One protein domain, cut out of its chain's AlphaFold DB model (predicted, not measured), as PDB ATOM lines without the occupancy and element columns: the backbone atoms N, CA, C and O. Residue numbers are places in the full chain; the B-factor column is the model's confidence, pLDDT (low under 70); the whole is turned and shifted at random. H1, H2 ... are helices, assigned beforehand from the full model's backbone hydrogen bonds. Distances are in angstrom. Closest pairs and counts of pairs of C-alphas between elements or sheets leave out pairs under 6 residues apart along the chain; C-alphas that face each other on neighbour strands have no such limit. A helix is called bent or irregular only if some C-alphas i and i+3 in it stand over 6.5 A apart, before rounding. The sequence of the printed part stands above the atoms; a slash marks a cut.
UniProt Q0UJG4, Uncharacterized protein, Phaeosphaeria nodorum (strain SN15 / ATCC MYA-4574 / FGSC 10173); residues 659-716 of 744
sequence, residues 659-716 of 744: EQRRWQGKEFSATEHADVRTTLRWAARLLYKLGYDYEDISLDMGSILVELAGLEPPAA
ATOM      1  N   GLU A 659      41.868   9.635 -25.537       83.69
ATOM      2  CA  GLU A 659      41.833  10.960 -26.153       83.69
ATOM      3  C   GLU A 659      40.726  11.046 -27.206       83.69
ATOM      4  O   GLU A 659      39.882  11.940 -27.129       83.69
ATOM      5  N   GLN A 660      40.634  10.081 -28.122       83.62
ATOM      6  CA  GLN A 660      39.611  10.058 -29.169       83.62
ATOM      7  C   GLN A 660      38.191  10.108 -28.586       83.62
ATOM      8  O   GLN A 660      37.320  10.795 -29.125       83.62
ATOM      9  N   ARG A 661      37.942   9.441 -27.453       78.44
ATOM     10  CA  ARG A 661      36.631   9.482 -26.784       78.44
ATOM     11  C   ARG A 661      36.365  10.776 -26.034       78.44
ATOM     12  O   ARG A 661      35.240  11.276 -26.090       78.44
ATOM     13  N   ARG A 662      37.390  11.357 -25.403       80.50
ATOM     14  CA  ARG A 662      37.291  12.687 -24.787       80.50
ATOM     15  C   ARG A 662      36.916  13.743 -25.826       80.50
ATOM     16  O   ARG A 662      36.051  14.572 -25.563       80.50
ATOM     17  N   TRP A 663      37.509  13.668 -27.016       76.69
ATOM     18  CA  TRP A 663      37.177  14.540 -28.145       76.69
ATOM     19  C   TRP A 663      35.753  14.315 -28.667       76.69
ATOM     20  O   TRP A 663      35.086  15.267 -29.059       76.69
ATOM     21  N   GLN A 664      35.251  13.078 -28.623       81.19
ATOM     22  CA  GLN A 664      33.861  12.754 -28.973       81.19
ATOM     23  C   GLN A 664      32.840  13.105 -27.874       81.19
ATOM     24  O   GLN A 664      31.645  12.898 -28.083       81.19
ATOM     25  N   GLY A 665      33.276  13.601 -26.709       70.62
ATOM     26  CA  GLY A 665      32.397  13.961 -25.593       70.62
ATOM     27  C   GLY A 665      31.642  12.780 -24.970       70.62
ATOM     28  O   GLY A 665      30.626  12.987 -24.311       70.62
ATOM     29  N   LYS A 666      32.101  11.540 -25.195       73.69
ATOM     30  CA  LYS A 666      31.481  10.328 -24.642       73.69
ATOM     31  C   LYS A 666      32.193   9.929 -23.355       73.69
ATOM     32  O   LYS A 666      33.395   9.670 -23.373       73.69
ATOM     33  N   GLU A 667      31.449   9.842 -22.255       68.06
ATOM     34  CA  GLU A 667      31.956   9.228 -21.027       68.06
ATOM     35  C   GLU A 667      32.155   7.720 -21.233       68.06
ATOM     36  O   GLU A 667      31.410   7.061 -21.964       68.06
ATOM     37  N   PHE A 668      33.193   7.170 -20.609       67.25
ATOM     38  CA  PHE A 668      33.440   5.733 -20.610       67.25
ATOM     39  C   PHE A 668      32.313   5.004 -19.878       67.25
ATOM     40  O   PHE A 668      31.925   5.383 -18.771       67.25
ATOM     41  N   SER A 669      31.837   3.899 -20.451       73.88
ATOM     42  CA  SER A 669      30.985   2.987 -19.692       73.88
ATOM     43  C   SER A 669      31.772   2.369 -18.528       73.88
ATOM     44  O   SER A 669      32.994   2.196 -18.597       73.88
ATOM     45  N   ALA A 670      31.081   1.997 -17.447       71.44
ATOM     46  CA  ALA A 670      31.718   1.401 -16.268       71.44
ATOM     47  C   ALA A 670      32.531   0.129 -16.597       71.44
ATOM     48  O   ALA A 670      33.554  -0.135 -15.965       71.44
ATOM     49  N   THR A 671      32.107  -0.637 -17.609       77.25
ATOM     50  CA  THR A 671      32.794  -1.842 -18.095       77.25
ATOM     51  C   THR A 671      34.074  -1.510 -18.855       77.25
ATOM     52  O   THR A 671      35.115  -2.102 -18.592       77.25
ATOM     53  N   GLU A 672      34.043  -0.507 -19.731       76.06
ATOM     54  CA  GLU A 672      35.227  -0.092 -20.493       76.06
ATOM     55  C   GLU A 672      36.269   0.577 -19.591       76.06
ATOM     56  O   GLU A 672      37.465   0.338 -19.742       76.06
ATOM     57  N   HIS A 673      35.830   1.357 -18.598       77.94
ATOM     58  CA  HIS A 673      36.723   1.892 -17.572       77.94
ATOM     59  C   HIS A 673      37.436   0.776 -16.796       77.94
ATOM     60  O   HIS A 673      38.633   0.882 -16.516       77.94
ATOM     61  N   ALA A 674      36.726  -0.307 -16.466       81.44
ATOM     62  CA  ALA A 674      37.322  -1.473 -15.823       81.44
ATOM     63  C   ALA A 674      38.319  -2.192 -16.751       81.44
ATOM     64  O   ALA A 674      39.401  -2.580 -16.305       81.44
ATOM     65  N   ASP A 675      38.019  -2.311 -18.043       82.31
ATOM     66  CA  ASP A 675      38.910  -2.939 -19.027       82.31
ATOM     67  C   ASP A 675      40.189  -2.131 -19.279       82.31
ATOM     68  O   ASP A 675      41.290  -2.693 -19.271       82.31
ATOM     69  N   VAL A 676      40.082  -0.807 -19.402       83.81
ATOM     70  CA  VAL A 676      41.241   0.094 -19.499       83.81
ATOM     71  C   VAL A 676      42.087  -0.007 -18.232       83.81
ATOM     72  O   VAL A 676      43.289  -0.266 -18.301       83.81
ATOM     73  N   ARG A 677      41.464   0.089 -17.050       85.19
ATOM     74  CA  ARG A 677      42.169  -0.004 -15.763       85.19
ATOM     75  C   ARG A 677      42.879  -1.344 -15.586       85.19
ATOM     76  O   ARG A 677      44.024  -1.384 -15.135       85.19
ATOM     77  N   THR A 678      42.224  -2.451 -15.929       87.12
ATOM     78  CA  THR A 678      42.830  -3.788 -15.831       87.12
ATOM     79  C   THR A 678      43.981  -3.956 -16.818       87.12
ATOM     80  O   THR A 678      44.991  -4.561 -16.466       87.12
ATOM     81  N   THR A 679      43.875  -3.390 -18.021       85.62
ATOM     82  CA  THR A 679      44.942  -3.409 -19.034       85.62
ATOM     83  C   THR A 679      46.154  -2.597 -18.593       85.62
ATOM     84  O   THR A 679      47.267  -3.120 -18.610       85.62
ATOM     85  N   LEU A 680      45.948  -1.380 -18.086       85.94
ATOM     86  CA  LEU A 680      47.026  -0.537 -17.571       85.94
ATOM     87  C   LEU A 680      47.732  -1.175 -16.366       85.94
ATOM     88  O   LEU A 680      48.959  -1.227 -16.322       85.94
ATOM     89  N   ARG A 681      46.978  -1.747 -15.417       85.88
ATOM     90  CA  ARG A 681      47.552  -2.480 -14.272       85.88
ATOM     91  C   ARG A 681      48.333  -3.713 -14.701       85.88
ATOM     92  O   ARG A 681      49.388  -3.995 -14.138       85.88
ATOM     93  N   TRP A 682      47.816  -4.466 -15.668       88.00
ATOM     94  CA  TRP A 682      48.507  -5.625 -16.221       88.00
ATOM     95  C   TRP A 682      49.833  -5.221 -16.880       88.00
ATOM     96  O   TRP A 682      50.859  -5.834 -16.588       88.00
ATOM     97  N   ALA A 683      49.834  -4.161 -17.690       85.12
ATOM     98  CA  ALA A 683      51.033  -3.663 -18.354       85.12
ATOM     99  C   ALA A 683      52.055  -3.117 -17.342       85.12
ATOM    100  O   ALA A 683      53.230  -3.470 -17.417       85.12
ATOM    101  N   ALA A 684      51.609  -2.366 -16.328       82.25
ATOM    102  CA  ALA A 684      52.451  -1.903 -15.221       82.25
ATOM    103  C   ALA A 684      53.081  -3.071 -14.441       82.25
ATOM    104  O   ALA A 684      54.281  -3.073 -14.171       82.25
ATOM    105  N   ARG A 685      52.305  -4.123 -14.132       81.62
ATOM    106  CA  ARG A 685      52.825  -5.358 -13.516       81.62
ATOM    107  C   ARG A 685      53.866  -6.041 -14.410       81.62
ATOM    108  O   ARG A 685      54.835  -6.592 -13.891       81.62
ATOM    109  N   LEU A 686      53.676  -6.038 -15.732       79.62
ATOM    110  CA  LEU A 686      54.622  -6.644 -16.672       79.62
ATOM    111  C   LEU A 686      55.915  -5.820 -16.788       79.62
ATOM    112  O   LEU A 686      56.990  -6.412 -16.770       79.62
ATOM    113  N   LEU A 687      55.832  -4.484 -16.818       75.75
ATOM    114  CA  LEU A 687      57.000  -3.598 -16.737       75.75
ATOM    115  C   LEU A 687      57.765  -3.803 -15.429       75.75
ATOM    116  O   LEU A 687      58.980  -3.976 -15.447       75.75
ATOM    117  N   TYR A 688      57.066  -3.890 -14.301       74.62
ATOM    118  CA  TYR A 688      57.711  -4.176 -13.022       74.62
ATOM    119  C   TYR A 688      58.482  -5.507 -13.065       74.62
ATOM    120  O   TYR A 688      59.634  -5.586 -12.646       74.62
ATOM    121  N   LYS A 689      57.901  -6.546 -13.682       72.12
ATOM    122  CA  LYS A 689      58.582  -7.833 -13.920       72.12
ATOM    123  C   LYS A 689      59.752  -7.746 -14.908       72.12
ATOM    124  O   LYS A 689      60.645  -8.583 -14.844       72.12
ATOM    125  N   LEU A 690      59.765  -6.766 -15.813       70.56
ATOM    126  CA  LEU A 690      60.911  -6.453 -16.680       70.56
ATOM    127  C   LEU A 690      62.008  -5.662 -15.933       70.56
ATOM    128  O   LEU A 690      63.068  -5.381 -16.504       70.56
ATOM    129  N   GLY A 691      61.793  -5.342 -14.653       66.44
ATOM    130  CA  GLY A 691      62.731  -4.642 -13.780       66.44
ATOM    131  C   GLY A 691      62.710  -3.125 -13.955       66.44
ATOM    132  O   GLY A 691      63.780  -2.522 -13.906       66.44
ATOM    133  N   TYR A 692      61.535  -2.548 -14.229       68.19
ATOM    134  CA  TYR A 692      61.282  -1.104 -14.156       68.19
ATOM    135  C   TYR A 692      60.720  -0.743 -12.775       68.19
ATOM    136  O   TYR A 692      59.888  -1.480 -12.235       68.19
ATOM    137  N   ASP A 693      61.158   0.382 -12.209       67.38
ATOM    138  CA  ASP A 693      60.676   0.845 -10.905       67.38
ATOM    139  C   ASP A 693      59.313   1.545 -11.035       67.38
ATOM    140  O   ASP A 693      58.883   1.923 -12.126       67.38
ATOM    141  N   TYR A 694      58.619   1.744  -9.909       68.38
ATOM    142  CA  TYR A 694      57.333   2.454  -9.888       68.38
ATOM    143  C   TYR A 694      57.437   3.857 -10.498       68.38
ATOM    144  O   TYR A 694      56.566   4.254 -11.268       68.38
ATOM    145  N   GLU A 695      58.512   4.584 -10.178       66.75
ATOM    146  CA  GLU A 695      58.752   5.929 -10.704       66.75
ATOM    147  C   GLU A 695      58.866   5.911 -12.236       66.75
ATOM    148  O   GLU A 695      58.194   6.701 -12.896       66.75
ATOM    149  N   ASP A 696      59.586   4.943 -12.811       65.62
ATOM    150  CA  ASP A 696      59.706   4.788 -14.270       65.62
ATOM    151  C   ASP A 696      58.367   4.486 -14.924       65.62
ATOM    152  O   ASP A 696      58.002   5.085 -15.927       65.62
ATOM    153  N   ILE A 697      57.622   3.544 -14.340       71.38
ATOM    154  CA  ILE A 697      56.314   3.143 -14.851       71.38
ATOM    155  C   ILE A 697      55.367   4.344 -14.816       71.38
ATOM    156  O   ILE A 697      54.605   4.557 -15.755       71.38
ATOM    157  N   SER A 698      55.434   5.155 -13.757       75.00
ATOM    158  CA  SER A 698      54.614   6.359 -13.630       75.00
ATOM    159  C   SER A 698      54.993   7.452 -14.634       75.00
ATOM    160  O   SER A 698      54.102   8.098 -15.184       75.00
ATOM    161  N   LEU A 699      56.290   7.618 -14.921       70.69
ATOM    162  CA  LEU A 699      56.785   8.541 -15.944       70.69
ATOM    163  C   LEU A 699      56.350   8.095 -17.345       70.69
ATOM    164  O   LEU A 699      55.819   8.905 -18.100       70.69
ATOM    165  N   ASP A 700      56.501   6.807 -17.659       68.12
ATOM    166  CA  ASP A 700      56.165   6.228 -18.965       68.12
ATOM    167  C   ASP A 700      54.666   6.239 -19.266       68.12
ATOM    168  O   ASP A 700      54.260   6.398 -20.417       68.12
ATOM    169  N   MET A 701      53.835   6.038 -18.242       72.75
ATOM    170  CA  MET A 701      52.379   6.083 -18.371       72.75
ATOM    171  C   MET A 701      51.857   7.530 -18.420       72.75
ATOM    172  O   MET A 701      50.799   7.785 -18.991       72.75
ATOM    173  N   GLY A 702      52.576   8.491 -17.839       71.62
ATOM    174  CA  GLY A 702      52.096   9.861 -17.680       71.62
ATOM    175  C   GLY A 702      50.975   9.982 -16.638       71.62
ATOM    176  O   GLY A 702      50.298   9.015 -16.280       71.62
ATOM    177  N   SER A 703      50.754  11.199 -16.135       71.06
ATOM    178  CA  SER A 703      49.834  11.459 -15.012       71.06
ATOM    179  C   SER A 703      48.408  10.952 -15.258       71.06
ATOM    180  O   SER A 703      47.805  10.346 -14.375       71.06
ATOM    181  N   ILE A 704      47.898  11.116 -16.481       68.12
ATOM    182  CA  ILE A 704      46.525  10.754 -16.861       68.12
ATOM    183  C   ILE A 704      46.306   9.232 -16.812       68.12
ATOM    184  O   ILE A 704      45.304   8.765 -16.271       68.12
ATOM    185  N   LEU A 705      47.232   8.431 -17.351       74.19
ATOM    186  CA  LEU A 705      47.079   6.972 -17.340       74.19
ATOM    187  C   LEU A 705      47.377   6.377 -15.958       74.19
ATOM    188  O   LEU A 705      46.795   5.350 -15.612       74.19
ATOM    189  N   VAL A 706      48.234   7.010 -15.151       75.44
ATOM    190  CA  VAL A 706      48.488   6.600 -13.757       75.44
ATOM    191  C   VAL A 706      47.229   6.753 -12.901       75.44
ATOM    192  O   VAL A 706      46.864   5.818 -12.179       75.44
ATOM    193  N   GLU A 707      46.521   7.878 -13.034       73.44
ATOM    194  CA  GLU A 707      45.235   8.111 -12.366       73.44
ATOM    195  C   GLU A 707      44.182   7.081 -12.800       73.44
ATOM    196  O   GLU A 707      43.548   6.443 -11.955       73.44
ATOM    197  N   LEU A 708      44.053   6.828 -14.108       74.25
ATOM    198  CA  LEU A 708      43.117   5.833 -14.654       74.25
ATOM    199  C   LEU A 708      43.455   4.394 -14.233       74.25
ATOM    200  O   LEU A 708      42.560   3.575 -14.003       74.25
ATOM    201  N   ALA A 709      44.739   4.067 -14.096       72.81
ATOM    202  CA  ALA A 709      45.189   2.773 -13.599       72.81
ATOM    203  C   ALA A 709      44.932   2.610 -12.088       72.81
ATOM    204  O   ALA A 709      44.805   1.479 -11.592       72.81
ATOM    205  N   GLY A 710      44.814   3.717 -11.344       71.81
ATOM    206  CA  GLY A 710      44.724   3.733  -9.887       71.81
ATOM    207  C   GLY A 710      45.908   2.997  -9.265       71.81
ATOM    208  O   GLY A 710      45.698   2.023  -8.532       71.81
ATOM    209  N   LEU A 711      47.114   3.384  -9.686       69.81
ATOM    210  CA  LEU A 711      48.385   2.929  -9.132       69.81
ATOM    211  C   LEU A 711      48.721   3.809  -7.922       69.81
ATOM    212  O   LEU A 711      48.773   5.028  -8.044       69.81
ATOM    213  N   GLU A 712      48.919   3.192  -6.757       63.06
ATOM    214  CA  GLU A 712      49.420   3.879  -5.563       63.06
ATOM    215  C   GLU A 712      50.925   3.615  -5.412       63.06
ATOM    216  O   GLU A 712      51.367   2.484  -5.669       63.06
ATOM    217  N   PRO A 713      51.718   4.614  -4.974       56.19
ATOM    218  CA  PRO A 713      53.128   4.402  -4.686       56.19
ATOM    219  C   PRO A 713      53.281   3.329  -3.599       56.19
ATOM    220  O   PRO A 713      52.455   3.257  -2.680       56.19
ATOM    221  N   PRO A 714      54.317   2.473  -3.667       52.22
ATOM    222  CA  PRO A 714      54.594   1.539  -2.585       52.22
ATOM    223  C   PRO A 714      54.781   2.335  -1.286       52.22
ATOM    224  O   PRO A 714      55.572   3.276  -1.235       52.22
ATOM    225  N   ALA A 715      54.014   1.992  -0.246       39.03
ATOM    226  CA  ALA A 715      54.123   2.651   1.052       39.03
ATOM    227  C   ALA A 715      55.575   2.550   1.543       39.03
ATOM    228  O   ALA A 715      56.112   1.445   1.611       39.03
ATOM    229  N   ALA A 716      56.200   3.685   1.865       34.19
ATOM    230  CA  ALA A 716      57.558   3.731   2.394       34.19
ATOM    231  C   ALA A 716      57.621   2.938   3.713       34.19
ATOM    232  O   ALA A 716      57.216   3.418   4.770       34.19
TER     233      ALA A 716
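Overview. This is residues 659 to 716 of the 744 residues of an uncharacterized protein of Phaeosphaeria nodorum (strain SN15 / ATCC MYA-4574 / FGSC 10173) (UniProt Q0UJG4). A helical hairpin: the long helix H2 runs out, and H3, kinked, folds back beside it, while short H1 sticks out within residues 659 to 667, which stand free. After H3, residues 710 to 716 turn back without a named element. The printed part has 58 residues with three named helices, H1, H2, H3, and is all helix. It is only just loose, close to compact, with a radius of gyration of the C-alphas of 12.7 A, and elongated, spanning 37 by 21 by 19 A.

Along the chain. Find C-alpha 659 at (41.833, 10.960, -26.153); H1 runs from there to 663. H2, residues 670 to 689, begins at (31.718, 1.401, -16.268) and covers 28.5 A. H3, residues 694 to 709, covers 12.7 A and ends at (45.189, 2.773, -13.599). It is irregular, with C-alphas 700 and 703 9.1 A apart, and has a kink of 112 degrees near 703.

Arrangement. H2 and H3 form a hairpin and touch, closest at the C-alphas of Arg 677 and Ala 709, 4.6 A. Along H3's rough line, the tilt is a shallow 3 degrees, opposite ways. H1 is apart from both. In H1 and H2 every O i to N i+4 pair is within hydrogen-bond range; in H3, 9 of 12.

Size, cuts and confidence. Look to Gln 664 and Ala 716 for the C-alphas farthest apart, 40.3 A. The printed part has no cut, and no link is long. Mean pLDDT of the printed part is 73.4; residues 667 to 668, 691 to 696, 700, 704 and 711 to 716 are under 70.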